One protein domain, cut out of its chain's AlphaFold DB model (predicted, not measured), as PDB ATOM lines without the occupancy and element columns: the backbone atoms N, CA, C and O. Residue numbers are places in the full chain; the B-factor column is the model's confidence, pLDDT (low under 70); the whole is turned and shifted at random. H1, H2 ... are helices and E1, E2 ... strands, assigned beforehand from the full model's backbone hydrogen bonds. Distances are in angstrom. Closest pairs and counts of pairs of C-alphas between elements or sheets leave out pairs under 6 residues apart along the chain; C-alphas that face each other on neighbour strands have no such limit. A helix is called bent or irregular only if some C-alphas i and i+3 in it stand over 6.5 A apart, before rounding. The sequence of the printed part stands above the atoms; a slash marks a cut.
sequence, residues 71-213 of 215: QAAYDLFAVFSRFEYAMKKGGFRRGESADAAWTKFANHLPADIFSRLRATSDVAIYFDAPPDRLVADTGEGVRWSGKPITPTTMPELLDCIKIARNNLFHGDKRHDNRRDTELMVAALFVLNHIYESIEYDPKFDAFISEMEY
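Overview. This is residues 71 to 213 of the 215 residues of an uncharacterized protein of Pseudomonas fluorescens (UniProt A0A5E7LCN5). Three long helices, H1, H5 and H6, make the core, their centres set as a triangle, and H6 crosses the other two; H7 folds back beyond the end of H6 and packs on the last part of H1. The short helix H2 packs on the first part of H5 and H4 packs on H6, while H3 lies near both long helices and a small antiparallel hairpin, E1 and E2, lies far out at one end. The printed part has 143 residues, with seven named helices and two named strands in the order H1, H2, H3, H4, E1, E2, H5, H6, H7, and its class is mostly helix. It is compact, with a radius of gyration of the C-alphas of 15.4 A and spans of 46 by 37 by 28 A.

Arrangement. Start with H1, residues 71 to 89, and look across to H6, residues 177 to 198, the hub. They touch through residues 72 to 80 of H1 alone, closest at the C-alphas of Ala 73 and Met 184, 5.6 A, the same way at a tilt of 38 degrees, only just steep. Residues 82 to 89 of H1 touch H7, residues 202 to 212, closest at the C-alphas of Ala 86 and Glu 210, 4.8 A. H2, residues 102 to 106, touches H5, residues 154 to 170, closest at the C-alphas of Thr 103 and Pro 155, 5.2 A. H3, residues 113 to 118, is close to H6 but not clearly touching, with the C-alphas of Leu 117 and Val 190 closest at 7.1 A. H4, residues 125 to 128, touches H6 at the C-alphas of Ile 125 and Leu 183, 6.5 A. In the hairpin of E1, residues 134 to 136, and E2, residues 142 to 144, find N 135 and O 143 at 2.8 A, within hydrogen-bond range. H5 and H6 form a helical hairpin, opposite ways at a steep tilt of 41 degrees, closest at the C-alphas of Ile 161 and Ala 187, 5.9 A. Every O i to N i+4 pair is within hydrogen-bond range in H1, H2, H3, H5 and H6; in H7 5 of 7 are, and H4 is too short for such a pair.

Along the chain. Find C-alpha 71 at (101.992, 296.107, 221.401), from which H1 runs 27.4 A. H5 spans 24.2 A, and H6 spans 31.8 A from C-alpha 177 at (107.602, 286.693, 218.517). H7 spans 15.2 A to C-alpha 212 at (107.183, 316.562, 226.872) and is irregular: C-alphas 203 and 206 are 7.8 A apart.

Size, cuts and confidence. The two C-alphas farthest apart are those of Gly 139 and Tyr 200, at 49.4 A. The printed part has no cut, and the link from H1 to H2, residues 90 to 101, is long. Confidence is low, under 70, at residues 171 to 176.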
ATOM      1  N   GLN A  71     102.252 294.759 220.883       91.75
ATOM      2  CA  GLN A  71     101.992 296.107 221.401       91.75
ATOM      3  C   GLN A  71     103.265 296.745 221.984       91.75
ATOM      4  O   GLN A  71     103.582 297.879 221.647       91.75
ATOM      5  N   ALA A  72     104.063 295.981 222.737       94.06
ATOM      6  CA  ALA A  72     105.334 296.452 223.295       94.06
ATOM      7  C   ALA A  72     106.320 296.946 222.223       94.06
ATOM      8  O   ALA A  72     107.112 297.850 222.468       94.06
ATOM      9  N   ALA A  73     106.281 296.373 221.021       91.50
ATOM     10  CA  ALA A  73     107.101 296.845 219.918       91.50
ATOM     11  C   ALA A  73     106.615 298.187 219.353       91.50
ATOM     12  O   ALA A  73     107.441 299.047 219.052       91.50
ATOM     13  N   TYR A  74     105.299 298.393 219.245       91.81
ATOM     14  CA  TYR A  74     104.735 299.700 218.891       91.81
ATOM     15  C   TYR A  74     105.060 300.759 219.946       91.81
ATOM     16  O   TYR A  74     105.510 301.852 219.598       91.81
ATOM     17  N   ASP A  75     104.898 300.410 221.221       95.50
ATOM     18  CA  ASP A  75     105.201 301.293 222.344       95.50
ATOM     19  C   ASP A  75     106.689 301.663 222.342       95.50
ATOM     20  O   ASP A  75     107.033 302.845 222.396       95.50
ATOM     21  N   LEU A  76     107.584 300.677 222.173       96.25
ATOM     22  CA  LEU A  76     109.013 300.951 222.058       96.25
ATOM     23  C   LEU A  76     109.304 301.836 220.852       96.25
ATOM     24  O   LEU A  76     110.095 302.760 220.979       96.25
ATOM     25  N   PHE A  77     108.693 301.595 219.692       94.25
ATOM     26  CA  PHE A  77     108.927 302.425 218.513       94.25
ATOM     27  C   PHE A  77     108.589 303.897 218.776       94.25
ATOM     28  O   PHE A  77     109.393 304.774 218.446       94.25
ATOM     29  N   ALA A  78     107.442 304.168 219.401       94.38
ATOM     30  CA  ALA A  78     107.013 305.521 219.740       94.38
ATOM     31  C   ALA A  78     107.944 306.169 220.777       94.38
ATOM     32  O   ALA A  78     108.499 307.241 220.519       94.38
ATOM     33  N   VAL A  79     108.177 305.491 221.907       96.50
ATOM     34  CA  VAL A  79     109.040 305.983 222.993       96.50
ATOM     35  C   VAL A  79     110.460 306.208 222.491       96.50
ATOM     36  O   VAL A  79     111.005 307.291 222.670       96.50
ATOM     37  N   PHE A  80     111.049 305.233 221.798       96.69
ATOM     38  CA  PHE A  80     112.411 305.315 221.273       96.69
ATOM     39  C   PHE A  80     112.565 306.476 220.285       96.69
ATOM     40  O   PHE A  80     113.549 307.212 220.343       96.69
ATOM     41  N   SER A  81     111.579 306.679 219.405       95.25
ATOM     42  CA  SER A  81     111.590 307.785 218.439       95.25
ATOM     43  C   SER A  81     111.523 309.148 219.132       95.25
ATOM     44  O   SER A  81     112.284 310.052 218.773       95.25
ATOM     45  N   ARG A  82     110.662 309.294 220.153       96.31
ATOM     46  CA  ARG A  82     110.592 310.511 220.979       96.31
ATOM     47  C   ARG A  82     111.907 310.747 221.719       96.31
ATOM     48  O   ARG A  82     112.435 311.854 221.673       96.31
ATOM     49  N   PHE A  83     112.470 309.697 222.310       97.06
ATOM     50  CA  PHE A  83     113.736 309.742 223.034       97.06
ATOM     51  C   PHE A  83     114.883 310.225 222.136       97.06
ATOM     52  O   PHE A  83     115.615 311.144 222.501       97.06
ATOM     53  N   GLU A  84     115.007 309.686 220.916       96.50
ATOM     54  CA  GLU A  84     116.022 310.147 219.960       96.50
ATOM     55  C   GLU A  84     115.824 311.606 219.553       96.50
ATOM     56  O   GLU A  84     116.806 312.337 219.408       96.50
ATOM     57  N   TYR A  85     114.580 312.036 219.341       95.56
ATOM     58  CA  TYR A  85     114.286 313.432 219.031       95.56
ATOM     59  C   TYR A  85     114.700 314.355 220.180       95.56
ATOM     60  O   TYR A  85     115.463 315.301 219.966       95.56
ATOM     61  N   ALA A  86     114.267 314.037 221.399       96.56
ATOM     62  CA  ALA A  86     114.588 314.812 222.586       96.56
ATOM     63  C   ALA A  86     116.096 314.857 222.841       96.56
ATOM     64  O   ALA A  86     116.634 315.909 223.163       96.56
ATOM     65  N   MET A  87     116.828 313.768 222.592       96.94
ATOM     66  CA  MET A  87     118.293 313.782 222.647       96.94
ATOM     67  C   MET A  87     118.903 314.761 221.639       96.94
ATOM     68  O   MET A  87     119.800 315.530 221.985       96.94
ATOM     69  N   LYS A  88     118.437 314.746 220.386       95.25
ATOM     70  CA  LYS A  88     118.969 315.615 219.322       95.25
ATOM     71  C   LYS A  88     118.774 317.093 219.651       95.25
ATOM     72  O   LYS A  88     119.661 317.898 219.370       95.25
ATOM     73  N   LYS A  89     117.626 317.441 220.229       94.56
ATOM     74  CA  LYS A  89     117.257 318.819 220.566       94.56
ATOM     75  C   LYS A  89     117.780 319.269 221.932       94.56
ATOM     76  O   LYS A  89     118.277 320.385 222.046       94.56
ATOM     77  N   GLY A  90     117.797 318.371 222.908       94.50
ATOM     78  CA  GLY A  90     118.239 318.586 224.286       94.50
ATOM     79  C   GLY A  90     119.751 318.490 224.511       94.50
ATOM     80  O   GLY A  90     120.190 318.182 225.612       94.50
ATOM     81  N   GLY A  91     120.579 318.708 223.481       92.69
ATOM     82  CA  GLY A  91     122.041 318.807 223.635       92.69
ATOM     83  C   GLY A  91     122.828 317.489 223.563       92.69
ATOM     84  O   GLY A  91     124.063 317.491 223.662       92.69
ATOM     85  N   PHE A  92     122.167 316.362 223.295       95.75
ATOM     86  CA  PHE A  92     122.781 315.044 223.092       95.75
ATOM     87  C   PHE A  92     122.799 314.648 221.613       95.75
ATOM     88  O   PHE A  92     122.433 313.537 221.232       95.75
ATOM     89  N   ARG A  93     123.264 315.570 220.769       93.81
ATOM     90  CA  ARG A  93     123.456 315.388 219.326       93.81
ATOM     91  C   ARG A  93     124.901 315.020 218.988       93.81
ATOM     92  O   ARG A  93     125.835 315.420 219.689       93.81
ATOM     93  N   ARG A  94     125.104 314.256 217.913       88.62
ATOM     94  CA  ARG A  94     126.432 313.858 217.427       88.62
ATOM     95  C   ARG A  94     127.071 314.980 216.605       88.62
ATOM     96  O   ARG A  94     126.891 315.034 215.396       88.62
ATOM     97  N   GLY A  95     127.879 315.823 217.251       84.38
ATOM     98  CA  GLY A  95     128.661 316.864 216.571       84.38
ATOM     99  C   GLY A  95     127.808 317.680 215.592       84.38
ATOM    100  O   GLY A  95     126.763 318.205 215.978       84.38
ATOM    101  N   GLU A  96     128.230 317.713 214.326       83.00
ATOM    102  CA  GLU A  96     127.516 318.396 213.240       83.00
ATOM    103  C   GLU A  96     126.370 317.580 212.611       83.00
ATOM    104  O   GLU A  96     125.572 318.138 211.858       83.00
ATOM    105  N   SER A  97     126.231 316.282 212.910       88.31
ATOM    106  CA  SER A  97     125.137 315.471 212.357       88.31
ATOM    107  C   SER A  97     123.824 315.701 213.110       88.31
ATOM    108  O   SER A  97     123.798 316.179 214.243       88.31
ATOM    109  N   ALA A  98     122.692 315.378 212.484       87.69
ATOM    110  CA  ALA A  98     121.372 315.437 213.120       87.69
ATOM    111  C   ALA A  98     121.051 314.175 213.952       87.69
ATOM    112  O   ALA A  98     119.892 313.930 214.287       87.69
ATOM    113  N   ASP A  99     122.058 313.361 214.284       92.56
ATOM    114  CA  ASP A  99     121.861 312.074 214.949       92.56
ATOM    115  C   ASP A  99     121.922 312.187 216.471       92.56
ATOM    116  O   ASP A  99     122.673 312.987 217.038       92.56
ATOM    117  N   ALA A 100     121.174 311.314 217.143       95.06
ATOM    118  CA  ALA A 100     121.235 311.151 218.587       95.06
ATOM    119  C   ALA A 100     122.601 310.572 219.012       95.06
ATOM    120  O   ALA A 100     123.073 309.553 218.492       95.06
ATOM    121  N   ALA A 101     123.252 311.209 219.983       96.69
ATOM    122  CA  ALA A 101     124.522 310.779 220.557       96.69
ATOM    123  C   ALA A 101     124.300 309.876 221.780       96.69
ATOM    124  O   ALA A 101     124.581 310.264 222.912       96.69
ATOM    125  N   TRP A 102     123.830 308.649 221.537       97.25
ATOM    126  CA  TRP A 102     123.537 307.643 222.571       97.25
ATOM    127  C   TRP A 102     124.678 307.418 223.566       97.25
ATOM    128  O   TRP A 102     124.446 307.468 224.767       97.25
ATOM    129  N   THR A 103     125.924 307.277 223.103       96.56
ATOM    130  CA  THR A 103     127.089 307.127 223.994       96.56
ATOM    131  C   THR A 103     127.316 308.366 224.864       96.56
ATOM    132  O   THR A 103     127.592 308.240 226.053       96.56
ATOM    133  N   LYS A 104     127.167 309.576 224.302       96.31
ATOM    134  CA  LYS A 104     127.306 310.830 225.064       96.31
ATOM    135  C   LYS A 104     126.243 310.904 226.158       96.31
ATOM    136  O   LYS A 104     126.587 311.192 227.300       96.31
ATOM    137  N   PHE A 105     124.988 310.633 225.802       98.12
ATOM    138  CA  PHE A 105     123.861 310.610 226.730       98.12
ATOM    139  C   PHE A 105     124.071 309.580 227.843       98.12
ATOM    140  O   PHE A 105     124.016 309.936 229.013       98.12
ATOM    141  N   ALA A 106     124.441 308.348 227.488       98.06
ATOM    142  CA  ALA A 106     124.731 307.276 228.435       98.06
ATOM    143  C   ALA A 106     125.812 307.660 229.456       98.06
ATOM    144  O   ALA A 106     125.656 307.411 230.646       98.06
ATOM    145  N   ASN A 107     126.875 308.329 229.004       97.12
ATOM    146  CA  ASN A 107     127.960 308.799 229.869       97.12
ATOM    147  C   ASN A 107     127.547 309.955 230.796       97.12
ATOM    148  O   ASN A 107     128.315 310.335 231.675       97.12
ATOM    149  N   HIS A 108     126.382 310.567 230.568       97.69
ATOM    150  CA  HIS A 108     125.851 311.637 231.406       97.69
ATOM    151  C   HIS A 108     124.875 311.133 232.473       97.69
ATOM    152  O   HIS A 108     124.588 311.907 233.386       97.69
ATOM    153  N   LEU A 109     124.394 309.891 232.369       98.44
ATOM    154  CA  LEU A 109     123.463 309.289 233.322       98.44
ATOM    155  C   LEU A 109     124.110 309.063 234.702       98.44
ATOM    156  O   LEU A 109     125.343 309.018 234.796       98.44
ATOM    157  N   PRO A 110     123.305 308.887 235.769       97.69
ATOM    158  CA  PRO A 110     123.810 308.514 237.088       97.69
ATOM    159  C   PRO A 110     124.725 307.284 237.022       97.69
ATOM    160  O   PRO A 110     124.391 306.283 236.390       97.69
ATOM    161  N   ALA A 111     125.891 307.349 237.671       95.81
ATOM    162  CA  ALA A 111     126.943 306.339 237.514       95.81
ATOM    163  C   ALA A 111     126.523 304.923 237.962       95.81
ATOM    164  O   ALA A 111     127.053 303.929 237.468       95.81
ATOM    165  N   ASP A 112     125.568 304.824 238.885       97.06
ATOM    166  CA  ASP A 112     125.049 303.575 239.439       97.06
ATOM    167  C   ASP A 112     123.904 302.960 238.612       97.06
ATOM    168  O   ASP A 112     123.529 301.811 238.856       97.06
ATOM    169  N   ILE A 113     123.356 303.683 237.623       97.88
ATOM    170  CA  ILE A 113     122.138 303.271 236.910       97.88
ATOM    171  C   ILE A 113     122.285 301.912 236.226       97.88
ATOM    172  O   ILE A 113     121.385 301.079 236.300       97.88
ATOM    173  N   PHE A 114     123.440 301.649 235.610       98.50
ATOM    174  CA  PHE A 114     123.697 300.374 234.949       98.50
ATOM    175  C   PHE A 114     123.703 299.219 235.951       98.50
ATOM    176  O   PHE A 114     123.109 298.177 235.683       98.50
ATOM    177  N   SER A 115     124.328 299.408 237.115       98.06
ATOM    178  CA  SER A 115     124.352 298.404 238.180       98.06
ATOM    179  C   SER A 115     122.952 298.139 238.732       98.06
ATOM    180  O   SER A 115     122.602 296.980 238.944       98.06
ATOM    181  N   ARG A 116     122.132 299.188 238.912       97.81
ATOM    182  CA  ARG A 116     120.728 299.047 239.338       97.81
ATOM    183  C   ARG A 116     119.894 298.286 238.311       97.81
ATOM    184  O   ARG A 116     119.216 297.334 238.680       97.81
ATOM    185  N   LEU A 117     119.991 298.648 237.031       98.31
ATOM    186  CA  LEU A 117     119.303 297.941 235.948       98.31
ATOM    187  C   LEU A 117     119.764 296.484 235.856       98.31
ATOM    188  O   LEU A 117     118.944 295.580 235.821       98.31
ATOM    189  N   ARG A 118     121.072 296.218 235.899       97.69
ATOM    190  CA  ARG A 118     121.611 294.851 235.844       97.69
ATOM    191  C   ARG A 118     121.118 293.955 236.987       97.69
ATOM    192  O   ARG A 118     121.119 292.738 236.836       97.69
ATOM    193  N   ALA A 119     120.733 294.536 238.121       97.19
ATOM    194  CA  ALA A 119     120.248 293.795 239.279       97.19
ATOM    195  C   ALA A 119     118.762 293.397 239.193       97.19
ATOM    196  O   ALA A 119     118.334 292.576 240.005       97.19
ATOM    197  N   THR A 120     117.976 293.940 238.253       96.81
ATOM    198  CA  THR A 120     116.569 293.537 238.080       96.81
ATOM    199  C   THR A 120     116.399 292.424 237.044       96.81
ATOM    200  O   THR A 120     117.088 292.373 236.023       96.81
ATOM    201  N   SER A 121     115.424 291.543 237.284       97.88
ATOM    202  CA  SER A 121     115.005 290.506 236.340       97.88
ATOM    203  C   SER A 121     114.353 291.068 235.076       97.88
ATOM    204  O   SER A 121     114.392 290.406 234.042       97.88
ATOM    205  N   ASP A 122     113.796 292.283 235.124       98.31
ATOM    206  CA  ASP A 122     113.056 292.885 234.001       98.31
ATOM    207  C   ASP A 122     113.917 293.099 232.748       98.31
ATOM    208  O   ASP A 122     113.402 293.196 231.636       98.31
ATOM    209  N   VAL A 123     115.242 293.147 232.914       97.94
ATOM    210  CA  VAL A 123     116.202 293.354 231.821       97.94
ATOM    211  C   VAL A 123     117.126 292.158 231.590       97.94
ATOM    212  O   VAL A 123     118.025 292.240 230.751       97.94
ATOM    213  N   ALA A 124     116.905 291.040 232.294       98.06
ATOM    214  CA  ALA A 124     117.774 289.858 232.265       98.06
ATOM    215  C   ALA A 124     118.020 289.334 230.841       98.06
ATOM    216  O   ALA A 124     119.132 288.936 230.504       98.06
ATOM    217  N   ILE A 125     117.021 289.447 229.958       97.81
ATOM    218  CA  ILE A 125     117.110 289.005 228.560       97.81
ATOM    219  C   ILE A 125     118.273 289.649 227.786       97.81
ATOM    220  O   ILE A 125     118.876 288.998 226.933       97.81
ATOM    221  N   TYR A 126     118.649 290.894 228.103       98.12
ATOM    222  CA  TYR A 126     119.796 291.563 227.478       98.12
ATOM    223  C   TYR A 126     121.146 291.013 227.946       98.12
ATOM    224  O   TYR A 126     122.151 291.230 227.272       98.12
ATOM    225  N   PHE A 127     121.180 290.296 229.067       97.94
ATOM    226  CA  PHE A 127     122.387 289.684 229.613       97.94
ATOM    227  C   PHE A 127     122.478 288.197 229.273       97.94
ATOM    228  O   PHE A 127     123.537 287.740 228.839       97.94
ATOM    229  N   ASP A 128     121.363 287.480 229.408       96.88
ATOM    230  CA  ASP A 128     121.281 286.030 229.232       96.88
ATOM    231  C   ASP A 128     121.219 285.629 227.754       96.88
ATOM    232  O   ASP A 128     121.798 284.622 227.344       96.88
ATOM    233  N   ALA A 129     120.530 286.425 226.933       95.00
ATOM    234  CA  ALA A 129     120.376 286.174 225.506       95.00
ATOM    235  C   ALA A 129     120.391 287.488 224.703       95.00
ATOM    236  O   ALA A 129     119.384 287.820 224.063       95.00
ATOM    237  N   PRO A 130     121.514 288.237 224.684       95.62
ATOM    238  CA  PRO A 130     121.614 289.519 223.988       95.62
ATOM    239  C   PRO A 130     121.266 289.419 222.493       95.62
ATOM    240  O   PRO A 130     121.411 288.363 221.865       95.62
ATOM    241  N   PRO A 131     120.792 290.512 221.874       94.25
ATOM    242  CA  PRO A 131     120.491 290.525 220.451       94.25
ATOM    243  C   PRO A 131     121.775 290.435 219.612       94.25
ATOM    244  O   PRO A 131     122.735 291.173 219.821       94.25
ATOM    245  N   ASP A 132     121.779 289.540 218.622       92.44
ATOM    246  CA  ASP A 132     122.811 289.529 217.579       92.44
ATOM    247  C   ASP A 132     122.621 290.708 216.611       92.44
ATOM    248  O   ASP A 132     121.511 291.224 216.488       92.44
ATOM    249  N   ARG A 133     123.672 291.108 215.898       91.19
ATOM    250  CA  ARG A 133     123.641 292.162 214.878       91.19
ATOM    251  C   ARG A 133     123.959 291.614 213.496       91.19
ATOM    252  O   ARG A 133     124.718 290.652 213.359       91.19
ATOM    253  N   LEU A 134     123.442 292.291 212.479       90.00
ATOM    254  CA  LEU A 134     123.882 292.092 211.106       90.00
ATOM    255  C   LEU A 134     125.249 292.744 210.882       90.00
ATOM    256  O   LEU A 134     125.543 293.822 211.401       90.00
ATOM    257  N   VAL A 135     126.084 292.067 210.107       90.56
ATOM    258  CA  VAL A 135     127.380 292.538 209.618       90.56
ATOM    259  C   VAL A 135     127.435 292.350 208.107       90.56
ATOM    260  O   VAL A 135     126.726 291.504 207.564       90.56
ATOM    261  N   ALA A 136     128.278 293.129 207.430       91.44
ATOM    262  CA  ALA A 136     128.515 292.941 206.003       91.44
ATOM    263  C   ALA A 136     129.044 291.524 205.732       91.44
ATOM    264  O   ALA A 136     129.912 291.018 206.460       91.44
ATOM    265  N   ASP A 137     128.500 290.885 204.702       88.56
ATOM    266  CA  ASP A 137     129.044 289.639 204.180       88.56
ATOM    267  C   ASP A 137     130.245 289.921 203.255       88.56
ATOM    268  O   ASP A 137     130.545 291.070 202.945       88.56
ATOM    269  N   THR A 138     130.973 288.896 202.803       82.62
ATOM    270  CA  THR A 138     132.096 289.074 201.856       82.62
ATOM    271  C   THR A 138     131.659 289.530 200.454       82.62
ATOM    272  O   THR A 138     132.515 289.781 199.610       82.62
ATOM    273  N   GLY A 139     130.350 289.623 200.198       83.06
ATOM    274  CA  GLY A 139     129.745 290.193 198.988       83.06
ATOM    275  C   GLY A 139     128.905 291.441 199.293       83.06
ATOM    276  O   GLY A 139     129.209 292.192 200.210       83.06
ATOM    277  N   GLU A 140     127.817 291.653 198.549       86.44
ATOM    278  CA  GLU A 140     126.902 292.803 198.732       86.44
ATOM    279  C   GLU A 140     125.781 292.547 199.764       86.44
ATOM    280  O   GLU A 140     124.878 293.362 199.939       86.44
ATOM    281  N   GLY A 141     125.819 291.393 200.436       87.50
ATOM    282  CA  GLY A 141     124.811 290.970 201.405       87.50
ATOM    283  C   GLY A 141     125.137 291.335 202.854       87.50
ATOM    284  O   GLY A 141     126.190 291.887 203.186       87.50
ATOM    285  N   VAL A 142     124.227 290.952 203.743       90.31
ATOM    286  CA  VAL A 142     124.404 290.999 205.197       90.31
ATOM    287  C   VAL A 142     124.265 289.598 205.779       90.31
ATOM    288  O   VAL A 142     123.591 288.739 205.214       90.31
ATOM    289  N   ARG A 143     124.912 289.361 206.917       89.88
ATOM    290  CA  ARG A 143     124.784 288.120 207.686       89.88
ATOM    291  C   ARG A 143     124.748 288.416 209.177       89.88
ATOM    292  O   ARG A 143     125.302 289.416 209.629       89.88
ATOM    293  N   TRP A 144     124.166 287.516 209.958       90.62
ATOM    294  CA  TRP A 144     124.267 287.564 211.417       90.62
ATOM    295  C   TRP A 144     125.719 287.399 211.864       90.62
ATOM    296  O   TRP A 144     126.466 286.592 211.307       90.62
ATOM    297  N   SER A 145     126.139 288.171 212.868       92.50
ATOM    298  CA  SER A 145     127.521 288.115 213.346       92.50
ATOM    299  C   SER A 145     127.857 286.778 214.017       92.50
ATOM    300  O   SER A 145     129.028 286.395 214.057       92.50
ATOM    301  N   GLY A 146     126.846 286.087 214.563       91.50
ATOM    302  CA  GLY A 146     127.000 284.870 215.360       91.50
ATOM    303  C   GLY A 146     127.695 285.117 216.700       91.50
ATOM    304  O   GLY A 146     128.041 284.170 217.402       91.50
ATOM    305  N   LYS A 147     127.939 286.387 217.046       92.25
ATOM    306  CA  LYS A 147     128.677 286.822 218.233       92.25
ATOM    307  C   LYS A 147     127.922 287.956 218.940       92.25
ATOM    308  O   LYS A 147     128.391 289.103 218.922       92.25
ATOM    309  N   PRO A 148     126.753 287.662 219.546       93.31
ATOM    310  CA  PRO A 148     126.083 288.601 220.437       93.31
ATOM    311  C   PRO A 148     127.040 289.092 221.528       93.31
ATOM    312  O   PRO A 148     127.872 288.329 222.018       93.31
ATOM    313  N   ILE A 149     126.927 290.364 221.902       94.31
ATOM    314  CA  ILE A 149     127.760 290.971 222.944       94.31
ATOM    315  C   ILE A 149     126.878 291.199 224.166       94.31
ATOM    316  O   ILE A 149     125.882 291.912 224.081       94.31
ATOM    317  N   THR A 150     127.247 290.597 225.295       97.88
ATOM    318  CA  THR A 150     126.617 290.883 226.587       97.88
ATOM    319  C   THR A 150     127.095 292.249 227.082       97.88
ATOM    320  O   THR A 150     128.306 292.439 227.218       97.88
ATOM    321  N   PRO A 151     126.191 293.195 227.381       98.19
ATOM    322  CA  PRO A 151     126.591 294.522 227.815       98.19
ATOM    323  C   PRO A 151     127.213 294.495 229.218       98.19
ATOM    324  O   PRO A 151     126.739 293.829 230.147       98.19
ATOM    325  N   THR A 152     128.284 295.261 229.381       98.06
ATOM    326  CA  THR A 152     129.015 295.477 230.639       98.06
ATOM    327  C   THR A 152     128.974 296.931 231.100       98.06
ATOM    328  O   THR A 152     129.366 297.230 232.224       98.06
ATOM    329  N   THR A 153     128.453 297.823 230.256       98.31
ATOM    330  CA  THR A 153     128.309 299.254 230.528       98.31
ATOM    331  C   THR A 153     126.967 299.790 230.016       98.31
ATOM    332  O   THR A 153     126.296 299.163 229.192       98.31
ATOM    333  N   MET A 154     126.576 300.986 230.474       98.38
ATOM    334  CA  MET A 154     125.342 301.644 230.024       98.38
ATOM    335  C   MET A 154     125.314 301.938 228.510       98.38
ATOM    336  O   MET A 154     124.294 301.650 227.881       98.38
ATOM    337  N   PRO A 155     126.398 302.450 227.881       98.25
ATOM    338  CA  PRO A 155     126.433 302.610 226.428       98.25
ATOM    339  C   PRO A 155     126.193 301.296 225.673       98.25
ATOM    340  O   PRO A 155     125.409 301.273 224.728       98.25
ATOM    341  N   GLU A 156     126.812 300.197 226.115       98.19
ATOM    342  CA  GLU A 156     126.651 298.883 225.482       98.19
ATOM    343  C   GLU A 156     125.223 298.342 225.625       98.19
ATOM    344  O   GLU A 156     124.699 297.740 224.688       98.19
ATOM    345  N   LEU A 157     124.565 298.575 226.767       98.62
ATOM    346  CA  LEU A 157     123.165 298.186 226.964       98.62
ATOM    347  C   LEU A 157     122.230 298.955 226.017       98.62
ATOM    348  O   LEU A 157     121.365 298.352 225.383       98.62
ATOM    349  N   LEU A 158     122.437 300.265 225.851       98.38
ATOM    350  CA  LEU A 158     121.667 301.072 224.893       98.38
ATOM    351  C   LEU A 158     121.942 300.665 223.439       98.38
ATOM    352  O   LEU A 158     121.025 300.656 222.615       98.38
ATOM    353  N   ASP A 159     123.175 300.270 223.116       97.50
ATOM    354  CA  ASP A 159     123.495 299.692 221.810       97.50
ATOM    355  C   ASP A 159     122.794 298.346 221.587       97.50
ATOM    356  O   ASP A 159     122.266 298.115 220.497       97.50
ATOM    357  N   CYS A 160     122.687 297.493 222.608       97.44
ATOM    358  CA  CYS A 160     121.892 296.267 222.516       97.44
ATOM    359  C   CYS A 160     120.412 296.571 222.242       97.44
ATOM    360  O   CYS A 160     119.821 295.946 221.364       97.44
ATOM    361  N   ILE A 161     119.820 297.562 222.917       97.75
ATOM    362  CA  ILE A 161     118.431 297.990 222.671       97.75
ATOM    363  C   ILE A 161     118.248 298.459 221.221       97.75
ATOM    364  O   ILE A 161     117.299 298.052 220.548       97.75
ATOM    365  N   LYS A 162     119.190 299.251 220.693       95.94
ATOM    366  CA  LYS A 162     119.192 299.673 219.281       95.94
ATOM    367  C   LYS A 162     119.235 298.484 218.326       95.94
ATOM    368  O   LYS A 162     118.495 298.459 217.346       95.94
ATOM    369  N   ILE A 163     120.087 297.500 218.605       94.62
ATOM    370  CA  ILE A 163     120.194 296.282 217.794       94.62
ATOM    371  C   ILE A 163     118.881 295.493 217.852       94.62
ATOM    372  O   ILE A 163     118.373 295.100 216.806       94.62
ATOM    373  N   ALA A 164     118.296 295.295 219.038       93.88
ATOM    374  CA  ALA A 164     117.016 294.604 219.191       93.88
ATOM    375  C   ALA A 164     115.897 295.297 218.397       93.88
ATOM    376  O   ALA A 164     115.187 294.636 217.640       93.88
ATOM    377  N   ARG A 165     115.801 296.630 218.497       93.56
ATOM    378  CA  ARG A 165     114.851 297.439 217.723       93.56
ATOM    379  C   ARG A 165     115.063 297.263 216.221       93.56
ATOM    380  O   ARG A 165     114.113 296.993 215.493       93.56
ATOM    381  N   ASN A 166     116.299 297.394 215.744       91.12
ATOM    382  CA  ASN A 166     116.606 297.261 214.318       91.12
ATOM    383  C   ASN A 166     116.276 295.858 213.799       91.12
ATOM    384  O   ASN A 166     115.673 295.729 212.738       91.12
ATOM    385  N   ASN A 167     116.608 294.819 214.565       88.69
ATOM    386  CA  ASN A 167     116.304 293.436 214.204       88.69
ATOM    387  C   ASN A 167     114.802 293.204 214.024       88.69
ATOM    388  O   ASN A 167     114.404 292.522 213.081       88.69
ATOM    389  N   LEU A 168     113.979 293.772 214.910       86.12
ATOM    390  CA  LEU A 168     112.533 293.599 214.855       86.12
ATOM    391  C   LEU A 168     111.921 294.264 213.617       86.12
ATOM    392  O   LEU A 168     111.122 293.644 212.919       86.12
ATOM    393  N   PHE A 169     112.304 295.510 213.329       82.25
ATOM    394  CA  PHE A 169     111.678 296.288 212.257       82.25
ATOM    395  C   PHE A 169     112.274 296.035 210.867       82.25
ATOM    396  O   PHE A 169     111.629 296.363 209.876       82.25
ATOM    397  N   HIS A 170     113.494 295.491 210.767       79.38
ATOM    398  CA  HIS A 170     114.186 295.310 209.481       79.38
ATOM    399  C   HIS A 170     114.149 293.855 208.960       79.38
ATOM    400  O   HIS A 170     114.631 293.593 207.864       79.38
ATOM    401  N   GLY A 171     113.520 292.924 209.694       62.22
ATOM    402  CA  GLY A 171     112.904 291.718 209.115       62.22
ATOM    403  C   GLY A 171     113.811 290.536 208.751       62.22
ATOM    404  O   GLY A 171     113.333 289.595 208.127       62.22
ATOM    405  N   ASP A 172     115.083 290.522 209.149       60.28
ATOM    406  CA  ASP A 172     116.041 289.483 208.712       60.28
ATOM    407  C   ASP A 172     116.049 288.206 209.599       60.28
ATOM    408  O   ASP A 172     116.959 287.376 209.544       60.28
ATOM    409  N   LYS A 173     115.038 288.036 210.471       56.91
ATOM    410  CA  LYS A 173     114.853 286.843 211.321       56.91
ATOM    411  C   LYS A 173     113.531 286.140 211.028       56.91
ATOM    412  O   LYS A 173     112.503 286.777 210.831       56.91
ATOM    413  N   ARG A 174     113.525 284.803 211.148       52.88
ATOM    414  CA  ARG A 174     112.309 284.084 211.568       52.88
ATOM    415  C   ARG A 174     111.956 284.620 212.954       52.88
ATOM    416  O   ARG A 174     112.660 284.303 213.906       52.88
ATOM    417  N   HIS A 175     110.947 285.479 213.030       59.12
ATOM    418  CA  HIS A 175     110.528 286.114 214.274       59.12
ATOM    419  C   HIS A 175     110.240 285.055 215.346       59.12
ATOM    420  O   HIS A 175     109.310 284.257 215.208       59.12
ATOM    421  N   ASP A 176     111.037 285.043 216.416       64.38
ATOM    422  CA  ASP A 176     110.581 284.475 217.681       64.38
ATOM    423  C   ASP A 176     109.794 285.585 218.364       64.38
ATOM    424  O   ASP A 176     110.337 286.381 219.132       64.38
ATOM    425  N   ASN A 177     108.501 285.648 218.036       76.12
ATOM    426  CA  ASN A 177     107.602 286.693 218.517       76.12
ATOM    427  C   ASN A 177     107.666 286.859 220.041       76.12
ATOM    428  O   ASN A 177     107.446 287.965 220.534       76.12
ATOM    429  N   ARG A 178     107.968 285.790 220.794       87.56
ATOM    430  CA  ARG A 178     108.065 285.857 222.250       87.56
ATOM    431  C   ARG A 178     109.361 286.534 222.681       87.56
ATOM    432  O   ARG A 178     109.286 287.559 223.351       87.56
ATOM    433  N   ARG A 179     110.522 286.016 222.266       90.50
ATOM    434  CA  ARG A 179     111.822 286.600 222.646       90.50
ATOM    435  C   ARG A 179     111.961 288.041 222.159       90.50
ATOM    436  O   ARG A 179     112.483 288.889 222.877       90.50
ATOM    437  N   ASP A 180     111.496 288.331 220.947       89.38
ATOM    438  CA  ASP A 180     111.533 289.691 220.415       89.38
ATOM    439  C   ASP A 180     110.646 290.619 221.260       89.38
ATOM    440  O   ASP A 180     111.081 291.710 221.617       89.38
ATOM    441  N   THR A 181     109.460 290.164 221.684       92.38
ATOM    442  CA  THR A 181     108.603 290.922 222.612       92.38
ATOM    443  C   THR A 181     109.266 291.132 223.974       92.38
ATOM    444  O   THR A 181     109.226 292.247 224.484       92.38
ATOM    445  N   GLU A 182     109.917 290.116 224.546       95.94
ATOM    446  CA  GLU A 182     110.658 290.234 225.814       95.94
ATOM    447  C   GLU A 182     111.768 291.291 225.724       95.94
ATOM    448  O   GLU A 182     111.900 292.128 226.616       95.94
ATOM    449  N   LEU A 183     112.513 291.326 224.612       96.25
ATOM    450  CA  LEU A 183     113.515 292.366 224.357       96.25
ATOM    451  C   LEU A 183     112.891 293.770 224.283       96.25
ATOM    452  O   LEU A 183     113.508 294.727 224.758       96.25
ATOM    453  N   MET A 184     111.693 293.918 223.701       96.81
ATOM    454  CA  MET A 184     111.010 295.219 223.628       96.81
ATOM    455  C   MET A 184     110.491 295.674 224.995       96.81
ATOM    456  O   MET A 184     110.670 296.836 225.353       96.81
ATOM    457  N   VAL A 185     109.906 294.762 225.777       98.12
ATOM    458  CA  VAL A 185     109.449 295.039 227.148       98.12
ATOM    459  C   VAL A 185     110.626 295.465 228.025       98.12
ATOM    460  O   VAL A 185     110.569 296.513 228.666       98.12
ATOM    461  N   ALA A 186     111.731 294.717 227.982       98.62
ATOM    462  CA  ALA A 186     112.948 295.058 228.709       98.62
ATOM    463  C   ALA A 186     113.544 296.405 228.257       98.62
ATOM    464  O   ALA A 186     114.025 297.181 229.079       98.62
ATOM    465  N   ALA A 187     113.496 296.725 226.957       98.62
ATOM    466  CA  ALA A 187     113.962 298.017 226.450       98.62
ATOM    467  C   ALA A 187     113.119 299.184 226.976       98.62
ATOM    468  O   ALA A 187     113.679 300.190 227.407       98.62
ATOM    469  N   LEU A 188     111.791 299.048 226.961       98.62
ATOM    470  CA  LEU A 188     110.878 300.045 227.524       98.62
ATOM    471  C   LEU A 188     111.143 300.257 229.012       98.62
ATOM    472  O   LEU A 188     111.242 301.398 229.454       98.62
ATOM    473  N   PHE A 189     111.332 299.168 229.761       98.75
ATOM    474  CA  PHE A 189     111.686 299.234 231.173       98.75
ATOM    475  C   PHE A 189     112.959 300.061 231.400       98.75
ATOM    476  O   PHE A 189     112.959 300.964 232.237       98.75
ATOM    477  N   VAL A 190     114.019 299.805 230.618       98.75
ATOM    478  CA  VAL A 190     115.274 300.574 230.677       98.75
ATOM    479  C   VAL A 190     115.035 302.055 230.386       98.75
ATOM    480  O   VAL A 190     115.517 302.897 231.139       98.75
ATOM    481  N   LEU A 191     114.309 302.393 229.316       98.62
ATOM    482  CA  LEU A 191     114.077 303.792 228.939       98.62
ATOM    483  C   LEU A 191     113.237 304.547 229.979       98.62
ATOM    484  O   LEU A 191     113.565 305.692 230.283       98.62
ATOM    485  N   ASN A 192     112.225 303.902 230.564       98.38
ATOM    486  CA  ASN A 192     111.425 304.480 231.647       98.38
ATOM    487  C   ASN A 192     112.278 304.725 232.898       98.38
ATOM    488  O   ASN A 192     112.295 305.837 233.411       98.38
ATOM    489  N   HIS A 193     113.074 303.739 233.326       98.31
ATOM    490  CA  HIS A 193     113.965 303.897 234.482       98.31
ATOM    491  C   HIS A 193     115.030 304.973 234.264       98.31
ATOM    492  O   HIS A 193     115.410 305.678 235.199       98.31
ATOM    493  N   ILE A 194     115.530 305.103 233.032       98.44
ATOM    494  CA  ILE A 194     116.416 306.204 232.667       98.44
ATOM    495  C   ILE A 194     115.688 307.531 232.843       98.44
ATOM    496  O   ILE A 194     116.218 308.379 233.552       98.44
ATOM    497  N   TYR A 195     114.506 307.694 232.240       98.06
ATOM    498  CA  TYR A 195     113.714 308.923 232.323       98.06
ATOM    499  C   TYR A 195     113.428 309.313 233.781       98.06
ATOM    500  O   TYR A 195     113.812 310.401 234.196       98.06
ATOM    501  N   GLU A 196     112.892 308.392 234.584       97.75
ATOM    502  CA  GLU A 196     112.619 308.597 236.015       97.75
ATOM    503  C   GLU A 196     113.874 309.019 236.796       97.75
ATOM    504  O   GLU A 196     113.815 309.853 237.697       97.75
ATOM    505  N   SER A 197     115.043 308.464 236.455       97.62
ATOM    506  CA  SER A 197     116.294 308.779 237.155       97.62
ATOM    507  C   SER A 197     116.866 310.166 236.847       97.62
ATOM    508  O   SER A 197     117.742 310.622 237.583       97.62
ATOM    509  N   ILE A 198     116.415 310.805 235.764       97.50
ATOM    510  CA  ILE A 198     116.929 312.099 235.294       97.50
ATOM    511  C   ILE A 198     115.866 313.201 235.253       97.50
ATOM    512  O   ILE A 198     116.226 314.344 234.995       97.50
ATOM    513  N   GLU A 199     114.588 312.885 235.493       97.06
ATOM    514  CA  GLU A 199     113.442 313.800 235.338       97.06
ATOM    515  C   GLU A 199     113.622 315.124 236.093       97.06
ATOM    516  O   GLU A 199     113.247 316.181 235.597       97.06
ATOM    517  N   TYR A 200     114.257 315.070 237.266       95.81
ATOM    518  CA  TYR A 200     114.496 316.232 238.125       95.81
ATOM    519  C   TYR A 200     115.965 316.676 238.164       95.81
ATOM    520  O   TYR A 200     116.332 317.486 239.015       95.81
ATOM    521  N   ASP A 201     116.827 316.128 237.300       97.19
ATOM    522  CA  ASP A 201     118.228 316.546 237.201       97.19
ATOM    523  C   ASP A 201     118.345 317.735 236.224       97.19
ATOM    524  O   ASP A 201     118.153 317.541 235.018       97.19
ATOM    525  N   PRO A 202     118.747 318.940 236.692       97.06
ATOM    526  CA  PRO A 202     118.848 320.140 235.855       97.06
ATOM    527  C   PRO A 202     119.734 319.976 234.616       97.06
ATOM    528  O   PRO A 202     119.602 320.682 233.616       97.06
ATOM    529  N   LYS A 203     120.665 319.018 234.653       96.81
ATOM    530  CA  LYS A 203     121.516 318.662 233.515       96.81
ATOM    531  C   LYS A 203     120.718 318.172 232.303       96.81
ATOM    532  O   LYS A 203     121.216 318.250 231.178       96.81
ATOM    533  N   PHE A 204     119.517 317.650 232.530       97.94
ATOM    534  CA  PHE A 204     118.649 317.073 231.517       97.94
ATOM    535  C   PHE A 204     117.412 317.927 231.220       97.94
ATOM    536  O   PHE A 204     116.639 317.520 230.361       97.94
ATOM    537  N   ASP A 205     117.257 319.124 231.798       96.69
ATOM    538  CA  ASP A 205     116.084 320.001 231.593       96.69
ATOM    539  C   ASP A 205     115.728 320.194 230.112       96.69
ATOM    540  O   ASP A 205     114.574 320.065 229.709       96.69
ATOM    541  N   ALA A 206     116.731 320.450 229.263       96.44
ATOM    542  CA  ALA A 206     116.514 320.612 227.825       96.44
ATOM    543  C   ALA A 206     116.055 319.310 227.148       96.44
ATOM    544  O   ALA A 206     115.274 319.346 226.206       96.44
ATOM    545  N   PHE A 207     116.539 318.154 227.607       97.00
ATOM    546  CA  PHE A 207     116.075 316.856 227.122       97.00
ATOM    547  C   PHE A 207     114.647 316.566 227.603       97.00
ATOM    548  O   PHE A 207     113.826 316.150 226.792       97.00
ATOM    549  N   ILE A 208     114.338 316.812 228.878       97.00
ATOM    550  CA  ILE A 208     113.013 316.585 229.471       97.00
ATOM    551  C   ILE A 208     111.960 317.495 228.835       97.00
ATOM    552  O   ILE A 208     110.931 317.004 228.375       97.00
ATOM    553  N   SER A 209     112.258 318.788 228.695       95.56
ATOM    554  CA  SER A 209     111.378 319.739 228.011       95.56
ATOM    555  C   SER A 209     111.079 319.297 226.583       95.56
ATOM    556  O   SER A 209     109.936 319.380 226.135       95.56
ATOM    557  N   GLU A 210     112.080 318.776 225.871       95.94
ATOM    558  CA  GLU A 210     111.832 318.197 224.563       95.94
ATOM    559  C   GLU A 210     111.014 316.906 224.703       95.94
ATOM    560  O   GLU A 210     110.033 316.781 223.998       95.94
ATOM    561  N   MET A 211     111.276 315.969 225.616       94.56
ATOM    562  CA  MET A 211     110.433 314.766 225.776       94.56
ATOM    563  C   MET A 211     108.930 315.078 225.892       94.56
ATOM    564  O   MET A 211     108.140 314.411 225.222       94.56
ATOM    565  N   GLU A 212     108.567 316.114 226.647       89.06
ATOM    566  CA  GLU A 212     107.183 316.562 226.872       89.06
ATOM    567  C   GLU A 212     106.585 317.327 225.681       89.06
ATOM    568  O   GLU A 212     105.385 317.250 225.413       89.06
ATOM    569  N   TYR A 213     107.413 318.060 224.936       76.69
ATOM    570  CA  TYR A 213     106.967 318.917 223.844       76.69
ATOM    571  C   TYR A 213     106.943 318.167 222.501       76.69
ATOM    572  O   TYR A 213     107.929 318.172 221.762       76.69
TER     573      TYR A 213